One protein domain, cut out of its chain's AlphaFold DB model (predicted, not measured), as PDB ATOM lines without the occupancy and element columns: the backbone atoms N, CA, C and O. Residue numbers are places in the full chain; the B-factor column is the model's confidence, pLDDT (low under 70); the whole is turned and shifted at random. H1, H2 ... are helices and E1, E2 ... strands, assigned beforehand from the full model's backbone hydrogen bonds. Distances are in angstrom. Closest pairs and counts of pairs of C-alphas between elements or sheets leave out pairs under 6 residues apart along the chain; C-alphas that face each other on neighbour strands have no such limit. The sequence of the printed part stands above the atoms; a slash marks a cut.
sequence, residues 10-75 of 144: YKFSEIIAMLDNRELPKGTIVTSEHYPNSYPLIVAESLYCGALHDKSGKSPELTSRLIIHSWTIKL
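This is residues 10 to 75 of the 144 residues of an uncharacterized protein of Carnobacterium maltaromaticum (UniProt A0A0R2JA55). A small, strongly twisted four-stranded sheet curls so that both its edge strands, E3 and E4, come near helix H1, while short H2 lies off the sheet. The antiparallel sheet runs E3 E2 E1 E4; along the chain come H1 E1 E2 E3 H2 E4. Of 66 printed residues 31, under half, are in named elements, class mixed. The whole is compact, radius of gyration of the C-alphas 10.8 A, spanning 30 by 24 by 21 A.

Look first at the meander, each strand the antiparallel neighbour of the one before: E1, residues 29 to 31, E2, 41 to 45, and E3, 50 to 53. Within hydrogen-bond range are N 30 and O 41, 2.8 A, and N 44 and O 51, 2.8 A. E4, residues 70 to 74, is E1's antiparallel neighbour, with N 31 and O 72 at 2.9 A. H1, residues 12 to 20, is on the sheet, height over the sheet 6.3 A; its closest C-alphas to E3 are Leu 19 and Gly 50, 4.5 A. H2, residues 64 to 68, only just touches H1, with 3 pairs of C-alphas within 8 A, the closest Phe 12 and Ile 67, 5.7 A. In H1 and H2 every O i to N i+4 pair is within hydrogen-bond range.

Find C-alpha 12 at (118.637, -31.515, 12.954); from there H1 runs 12.6 A. E4, 13.7 A long, ends at C-alpha 74, (112.956, -20.700, 5.813).

The C-alphas farthest apart, His 34 and Leu 47, are 31.0 A apart. The printed part has no cut and no long link; pLDDT is under 70 at residues 36 to 39 and 47 to 49.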
ATOM      1  N   TYR A  10     116.636 -31.122   5.878       92.44
ATOM      2  CA  TYR A  10     117.871 -31.194   6.653       92.44
ATOM      3  C   TYR A  10     117.680 -32.050   7.903       92.44
ATOM      4  O   TYR A  10     116.626 -32.027   8.543       92.44
ATOM      5  N   LYS A  11     118.724 -32.777   8.300       93.19
ATOM      6  CA  LYS A  11     118.809 -33.376   9.633       93.19
ATOM      7  C   LYS A  11     118.991 -32.275  10.668       93.19
ATOM      8  O   LYS A  11     119.685 -31.289  10.427       93.19
ATOM      9  N   PHE A  12     118.470 -32.486  11.872       90.81
ATOM     10  CA  PHE A  12     118.637 -31.515  12.954       90.81
ATOM     11  C   PHE A  12     120.115 -31.251  13.293       90.81
ATOM     12  O   PHE A  12     120.494 -30.114  13.544       90.81
ATOM     13  N   SER A  13     120.984 -32.264  13.195       90.81
ATOM     14  CA  SER A  13     122.434 -32.095  13.375       90.81
ATOM     15  C   SER A  13     123.086 -31.189  12.323       90.81
ATOM     16  O   SER A  13     124.047 -30.497  12.643       90.81
ATOM     17  N   GLU A  14     122.582 -31.175  11.080       93.00
ATOM     18  CA  GLU A  14     123.053 -30.232  10.052       93.00
ATOM     19  C   GLU A  14     122.685 -28.798  10.449       93.00
ATOM     20  O   GLU A  14     123.521 -27.907  10.352       93.00
ATOM     21  N   ILE A  15     121.469 -28.585  10.962       91.69
ATOM     22  CA  ILE A  15     121.008 -27.271  11.434       91.69
ATOM     23  C   ILE A  15     121.852 -26.775  12.614       91.69
ATOM     24  O   ILE A  15     122.245 -25.613  12.622       91.69
ATOM     25  N   ILE A  16     122.179 -27.642  13.579       90.44
ATOM     26  CA  ILE A  16     123.082 -27.286  14.688       90.44
ATOM     27  C   ILE A  16     124.461 -26.872  14.161       90.44
ATOM     28  O   ILE A  16     124.954 -25.809  14.531       90.44
ATOM     29  N   ALA A  17     125.044 -27.629  13.228       91.00
ATOM     30  CA  ALA A  17     126.325 -27.260  12.628       91.00
ATOM     31  C   ALA A  17     126.264 -25.901  11.897       91.00
ATOM     32  O   ALA A  17     127.195 -25.103  11.993       91.00
ATOM     33  N   MET A  18     125.161 -25.600  11.201       91.88
ATOM     34  CA  MET A  18     124.951 -24.295  10.559       91.88
ATOM     35  C   MET A  18     124.840 -23.149  11.577       91.88
ATOM     36  O   MET A  18     125.317 -22.045  11.308       91.88
ATOM     37  N   LEU A  19     124.234 -23.386  12.745       90.19
ATOM     38  CA  LEU A  19     124.152 -22.400  13.832       90.19
ATOM     39  C   LEU A  19     125.517 -22.114  14.452       90.19
ATOM     40  O   LEU A  19     125.860 -20.949  14.664       90.19
ATOM     41  N   ASP A  20     126.301 -23.162  14.704       88.19
ATOM     42  CA  ASP A  20     127.650 -23.045  15.260       88.19
ATOM     43  C   ASP A  20     128.579 -22.289  14.299       88.19
ATOM     44  O   ASP A  20     129.355 -21.429  14.717       88.19
ATOM     45  N   ASN A  21     128.416 -22.521  12.994       88.25
ATOM     46  CA  ASN A  21     129.147 -21.823  11.936       88.25
ATOM     47  C   ASN A  21     128.579 -20.430  11.588       88.25
ATOM     48  O   ASN A  21     129.112 -19.764  10.700       88.25
ATOM     49  N   ARG A  22     127.516 -19.969  12.269       86.19
ATOM     50  CA  ARG A  22     126.834 -18.678  12.021       86.19
ATOM     51  C   ARG A  22     126.340 -18.510  10.579       86.19
ATOM     52  O   ARG A  22     126.349 -17.412  10.024       86.19
ATOM     53  N   GLU A  23     125.910 -19.605   9.966       88.69
ATOM     54  CA  GLU A  23     125.401 -19.617   8.593       88.69
ATOM     55  C   GLU A  23     123.913 -19.264   8.518       88.69
ATOM     56  O   GLU A  23     123.449 -18.802   7.475       88.69
ATOM     57  N   LEU A  24     123.169 -19.457   9.613       89.06
ATOM     58  CA  LEU A  24     121.756 -19.097   9.698       89.06
ATOM     59  C   LEU A  24     121.591 -17.671  10.247       89.06
ATOM     60  O   LEU A  24     121.999 -17.415  11.384       89.06
ATOM     61  N   PRO A  25     120.980 -16.742   9.490       87.75
ATOM     62  CA  PRO A  25     120.679 -15.414  10.003       87.75
ATOM     63  C   PRO A  25     119.605 -15.462  11.099       87.75
ATOM     64  O   PRO A  25     118.755 -16.353  11.160       87.75
ATOM     65  N   LYS A  26     119.615 -14.447  11.965       88.56
ATOM     66  CA  LYS A  26     118.566 -14.241  12.970       88.56
ATOM     67  C   LYS A  26     117.194 -14.158  12.300       88.56
ATOM     68  O   LYS A  26     117.031 -13.484  11.288       88.56
ATOM     69  N   GLY A  27     116.198 -14.807  12.898       87.75
ATOM     70  CA  GLY A  27     114.839 -14.855  12.365       87.75
ATOM     71  C   GLY A  27     114.603 -15.964  11.339       87.75
ATOM     72  O   GLY A  27     113.465 -16.129  10.908       87.75
ATOM     73  N   THR A  28     115.622 -16.758  10.983       91.38
ATOM     74  CA  THR A  28     115.421 -18.004  10.235       91.38
ATOM     75  C   THR A  28     114.468 -18.923  10.994       91.38
ATOM     76  O   THR A  28     114.609 -19.128  12.199       91.38
ATOM     77  N   ILE A  29     113.498 -19.479  10.278       92.06
ATOM     78  CA  ILE A  29     112.479 -20.387  10.788       92.06
ATOM     79  C   ILE A  29     112.845 -21.815  10.391       92.06
ATOM     80  O   ILE A  29     113.103 -22.100   9.225       92.06
ATOM     81  N   VAL A  30     112.814 -22.721  11.358       91.62
ATOM     82  CA  VAL A  30     113.052 -24.149  11.180       91.62
ATOM     83  C   VAL A  30     111.770 -24.895  11.545       91.62
ATOM     84  O   VAL A  30     111.245 -24.756  12.653       91.62
ATOM     85  N   THR A  31     111.238 -25.667  10.601       90.75
ATOM     86  CA  THR A  31     109.957 -26.385  10.735       90.75
ATOM     87  C   THR A  31     110.089 -27.841  10.329       90.75
ATOM     88  O   THR A  31     110.990 -28.196   9.585       90.75
ATOM     89  N   SER A  32     109.182 -28.700  10.788       87.38
ATOM     90  CA  SER A  32     109.098 -30.085  10.321       87.38
ATOM     91  C   SER A  32     107.652 -30.420   9.985       87.38
ATOM     92  O   SER A  32     106.742 -30.092  10.743       87.38
ATOM     93  N   GLU A  33     107.431 -31.098   8.861       82.06
ATOM     94  CA  GLU A  33     106.096 -31.540   8.434       82.06
ATOM     95  C   GLU A  33     105.499 -32.598   9.365       82.06
ATOM     96  O   GLU A  33     104.281 -32.733   9.450       82.06
ATOM     97  N   HIS A  34     106.339 -33.314  10.116       78.31
ATOM     98  CA  HIS A  34     105.898 -34.245  11.158       78.31
ATOM     99  C   HIS A  34     105.372 -33.529  12.408       78.31
ATOM    100  O   HIS A  34     104.764 -34.150  13.281       78.31
ATOM    101  N   TYR A  35     105.587 -32.216  12.473       72.06
ATOM    102  CA  TYR A  35     105.281 -31.352  13.597       72.06
ATOM    103  C   TYR A  35     104.642 -30.037  13.128       72.06
ATOM    104  O   TYR A  35     105.098 -28.960  13.507       72.06
ATOM    105  N   PRO A  36     103.546 -30.084  12.346       59.22
ATOM    106  CA  PRO A  36     102.953 -28.874  11.773       59.22
ATOM    107  C   PRO A  36     102.418 -27.926  12.860       59.22
ATOM    108  O   PRO A  36     102.352 -26.717  12.660       59.22
ATOM    109  N   ASN A  37     102.098 -28.479  14.038       55.88
ATOM    110  CA  ASN A  37     101.605 -27.756  15.210       55.88
ATOM    111  C   ASN A  37     102.646 -27.639  16.338       55.88
ATOM    112  O   ASN A  37     102.344 -27.063  17.382       55.88
ATOM    113  N   SER A  38     103.852 -28.199  16.173       57.69
ATOM    114  CA  SER A  38     104.936 -28.024  17.146       57.69
ATOM    115  C   SER A  38     105.778 -26.841  16.698       57.69
ATOM    116  O   SER A  38     106.376 -26.851  15.630       57.69
ATOM    117  N   TYR A  39     105.705 -25.800  17.517       69.94
ATOM    118  CA  TYR A  39     106.349 -24.498  17.430       69.94
ATOM    119  C   TYR A  39     107.506 -24.403  16.420       69.94
ATOM    120  O   TYR A  39     108.521 -25.072  16.621       69.94
ATOM    121  N   PRO A  40     107.400 -23.551  15.375       85.81
ATOM    122  CA  PRO A  40     108.558 -23.234  14.551       85.81
ATOM    123  C   PRO A  40     109.697 -22.783  15.458       85.81
ATOM    124  O   PRO A  40     109.488 -21.946  16.345       85.81
ATOM    125  N   LEU A  41     110.874 -23.352  15.235       90.31
ATOM    126  CA  LEU A  41     112.076 -22.943  15.935       90.31
ATOM    127  C   LEU A  41     112.670 -21.761  15.184       90.31
ATOM    128  O   LEU A  41     112.830 -21.800  13.969       90.31
ATOM    129  N   ILE A  42     112.957 -20.696  15.909       91.75
ATOM    130  CA  ILE A  42     113.426 -19.433  15.366       91.75
ATOM    131  C   ILE A  42     114.877 -19.265  15.785       91.75
ATOM    132  O   ILE A  42     115.218 -19.421  16.960       91.75
ATOM    133  N   VAL A  43     115.725 -18.943  14.815       91.81
ATOM    134  CA  VAL A  43     117.127 -18.622  15.059       91.81
ATOM    135  C   VAL A  43     117.219 -17.290  15.794       91.81
ATOM    136  O   VAL A  43     116.741 -16.258  15.312       91.81
ATOM    137  N   ALA A  44     117.857 -17.315  16.955       87.38
ATOM    138  CA  ALA A  44     118.142 -16.167  17.797       87.38
ATOM    139  C   ALA A  44     119.655 -15.959  17.934       87.38
ATOM    140  O   ALA A  44     120.457 -16.886  17.797       87.38
ATOM    141  N   GLU A  45     120.040 -14.719  18.227       80.25
ATOM    142  CA  GLU A  45     121.418 -14.394  18.583       80.25
ATOM    143  C   GLU A  45     121.722 -14.875  20.002       80.25
ATOM    144  O   GLU A  45     120.955 -14.627  20.933       80.25
ATOM    145  N   SER A  46     122.872 -15.518  20.170       76.19
ATOM    146  CA  SER A  46     123.466 -15.827  21.466       76.19
ATOM    147  C   SER A  46     124.947 -15.433  21.444       76.19
ATOM    148  O   SER A  46     125.563 -15.301  20.385       76.19
ATOM    149  N   LEU A  47     125.511 -15.180  22.629       67.56
ATOM    150  CA  LEU A  47     126.883 -14.685  22.813       67.56
ATOM    151  C   LEU A  47     127.955 -15.617  22.227       67.56
ATOM    152  O   LEU A  47     129.029 -15.145  21.852       67.56
ATOM    153  N   TYR A  48     127.678 -16.920  22.149       67.31
ATOM    154  CA  TYR A  48     128.681 -17.935  21.814       67.31
ATOM    155  C   TYR A  48     128.403 -18.638  20.479       67.31
ATOM    156  O   TYR A  48     129.322 -18.818  19.682       67.31
ATOM    157  N   CYS A  49     127.142 -18.958  20.195       67.12
ATOM    158  CA  CYS A  49     126.687 -19.630  18.974       67.12
ATOM    159  C   CYS A  49     125.291 -19.126  18.573       67.12
ATOM    160  O   CYS A  49     124.665 -18.374  19.320       67.12
ATOM    161  N   GLY A  50     124.797 -19.516  17.394       73.62
ATOM    162  CA  GLY A  50     123.376 -19.351  17.081       73.62
ATOM    163  C   GLY A  50     122.518 -20.224  18.003       73.62
ATOM    164  O   GLY A  50     122.892 -21.352  18.312       73.62
ATOM    165  N   ALA A  51     121.367 -19.722  18.446       85.81
ATOM    166  CA  ALA A  51     120.440 -20.481  19.285       85.81
ATOM    167  C   ALA A  51     119.103 -20.701  18.570       85.81
ATOM    168  O   ALA A  51     118.686 -19.878  17.759       85.81
ATOM    169  N   LEU A  52     118.409 -21.797  18.887       89.81
ATOM    170  CA  LEU A  52     117.032 -22.044  18.445       89.81
ATOM    171  C   LEU A  52     116.080 -21.862  19.611       89.81
ATOM    172  O   LEU A  52     116.327 -22.381  20.698       89.81
ATOM    173  N   HIS A  53     115.008 -21.115  19.380       89.12
ATOM    174  CA  HIS A  53     113.994 -20.829  20.382       89.12
ATOM    175  C   HIS A  53     112.609 -21.062  19.786       89.12
ATOM    176  O   HIS A  53     112.380 -20.805  18.608       89.12
ATOM    177  N   ASP A  54     111.669 -21.531  20.591       86.75
ATOM    178  CA  ASP A  54     110.262 -21.510  20.215       86.75
ATOM    179  C   ASP A  54     109.703 -20.070  20.223       86.75
ATOM    180  O   ASP A  54     110.378 -19.099  20.577       86.75
ATOM    181  N   LYS A  55     108.421 -19.917  19.872       81.50
ATOM    182  CA  LYS A  55     107.732 -18.613  19.894       81.50
ATOM    183  C   LYS A  55     107.682 -17.952  21.280       81.50
ATOM    184  O   LYS A  55     107.439 -16.753  21.356       81.50
ATOM    185  N   SER A  56     107.865 -18.716  22.358       83.19
ATOM    186  CA  SER A  56     107.921 -18.209  23.734       83.19
ATOM    187  C   SER A  56     109.336 -17.806  24.166       83.19
ATOM    188  O   SER A  56     109.527 -17.354  25.294       83.19
ATOM    189  N   GLY A  57     110.325 -17.949  23.278       83.00
ATOM    190  CA  GLY A  57     111.721 -17.643  23.558       83.00
ATOM    191  C   GLY A  57     112.443 -18.748  24.328       83.00
ATOM    192  O   GLY A  57     113.534 -18.497  24.837       83.00
ATOM    193  N   LYS A  58     111.876 -19.955  24.428       84.50
ATOM    194  CA  LYS A  58     112.501 -21.086  25.125       84.50
ATOM    195  C   LYS A  58     113.274 -21.963  24.155       84.50
ATOM    196  O   LYS A  58     112.785 -22.269  23.070       84.50
ATOM    197  N   SER A  59     114.459 -22.403  24.561       84.62
ATOM    198  CA  SER A  59     115.215 -23.386  23.790       84.62
ATOM    199  C   SER A  59     114.468 -24.723  23.745       84.62
ATOM    200  O   SER A  59     113.884 -25.125  24.756       84.62
ATOM    201  N   PRO A  60     114.469 -25.422  22.598       81.44
ATOM    202  CA  PRO A  60     113.798 -26.704  22.491       81.44
ATOM    203  C   PRO A  60     114.524 -27.759  23.329       81.44
ATOM    204  O   PRO A  60     115.753 -27.822  23.353       81.44
ATOM    205  N   GLU A  61     113.759 -28.626  23.986       81.62
ATOM    206  CA  GLU A  61     114.323 -29.785  24.675       81.62
ATOM    207  C   GLU A  61     114.886 -30.782  23.656       81.62
ATOM    208  O   GLU A  61     114.193 -31.200  22.720       81.62
ATOM    209  N   LEU A  62     116.144 -31.195  23.849       79.62
ATOM    210  CA  LEU A  62     116.796 -32.161  22.973       79.62
ATOM    211  C   LEU A  62     116.188 -33.554  23.178       79.62
ATOM    212  O   LEU A  62     116.579 -34.312  24.061       79.62
ATOM    213  N   THR A  63     115.219 -33.889  22.337       82.06
ATOM    214  CA  THR A  63     114.516 -35.173  22.367       82.06
ATOM    215  C   THR A  63     114.799 -35.969  21.097       82.06
ATOM    216  O   THR A  63     115.153 -35.408  20.058       82.06
ATOM    217  N   SER A  64     114.588 -37.289  21.142       81.00
ATOM    218  CA  SER A  64     114.689 -38.157  19.955       81.00
ATOM    219  C   SER A  64     113.813 -37.670  18.794       81.00
ATOM    220  O   SER A  64     114.172 -37.839  17.633       81.00
ATOM    221  N   ARG A  65     112.711 -36.983  19.108       77.88
ATOM    222  CA  ARG A  65     111.819 -36.325  18.150       77.88
ATOM    223  C   ARG A  65     112.536 -35.292  17.280       77.88
ATOM    224  O   ARG A  65     112.306 -35.257  16.079       77.88
ATOM    225  N   LEU A  66     113.436 -34.485  17.844       80.19
ATOM    226  CA  LEU A  66     114.198 -33.525  17.039       80.19
ATOM    227  C   LEU A  66     115.165 -34.232  16.087       80.19
ATOM    228  O   LEU A  66     115.336 -33.809  14.951       80.19
ATOM    229  N   ILE A  67     115.763 -35.331  16.547       84.00
ATOM    230  CA  ILE A  67     116.852 -36.029  15.858       84.00
ATOM    231  C   ILE A  67     116.342 -36.915  14.714       84.00
ATOM    232  O   ILE A  67     116.998 -37.008  13.677       84.00
ATOM    233  N   ILE A  68     115.202 -37.586  14.900       84.75
ATOM    234  CA  ILE A  68     114.695 -38.607  13.966       84.75
ATOM    235  C   ILE A  68     114.045 -37.984  12.725       84.75
ATOM    236  O   ILE A  68     114.030 -38.607  11.664       84.75
ATOM    237  N   HIS A  69     113.506 -36.772  12.843       86.25
ATOM    238  CA  HIS A  69     112.744 -36.147  11.772       86.25
ATOM    239  C   HIS A  69     113.577 -35.188  10.922       86.25
ATOM    240  O   HIS A  69     114.552 -34.584  11.374       86.25
ATOM    241  N   SER A  70     113.146 -35.045   9.671       88.88
ATOM    242  CA  SER A  70     113.640 -34.041   8.739       88.88
ATOM    243  C   SER A  70     113.035 -32.669   9.021       88.88
ATOM    244  O   SER A  70     111.868 -32.555   9.411       88.88
ATOM    245  N   TRP A  71     113.818 -31.631   8.752       91.81
ATOM    246  CA  TRP A  71     113.468 -30.236   8.987       91.81
ATOM    247  C   TRP A  71     113.663 -29.401   7.727       91.81
ATOM    248  O   TRP A  71     114.578 -29.635   6.945       91.81
ATOM    249  N   THR A  72     112.818 -28.403   7.539       92.19
ATOM    250  CA  THR A  72     112.925 -27.396   6.489       92.19
ATOM    251  C   THR A  72     113.349 -26.071   7.098       92.19
ATOM    252  O   THR A  72     112.995 -25.751   8.236       92.19
ATOM    253  N   ILE A  73     114.127 -25.309   6.336       93.19
ATOM    254  CA  ILE A  73     114.650 -24.007   6.738       93.19
ATOM    255  C   ILE A  73     113.991 -22.951   5.855       93.19
ATOM    256  O   ILE A  73     113.995 -23.079   4.635       93.19
ATOM    257  N   LYS A  74     113.444 -21.908   6.476       90.88
ATOM    258  CA  LYS A  74     112.956 -20.700   5.813       90.88
ATOM    259  C   LYS A  74     113.744 -19.508   6.326       90.88
ATOM    260  O   LYS A  74     113.696 -19.187   7.512       90.88
ATOM    261  N   LEU A  75     114.496 -18.875   5.445       89.62
ATOM    262  CA  LEU A  75     115.226 -17.657   5.729       89.62
ATOM    263  C   LEU A  75     114.247 -16.500   5.969       89.62
ATOM    264  O   LEU A  75     113.136 -16.491   5.428       89.62
TER     265      LEU A  75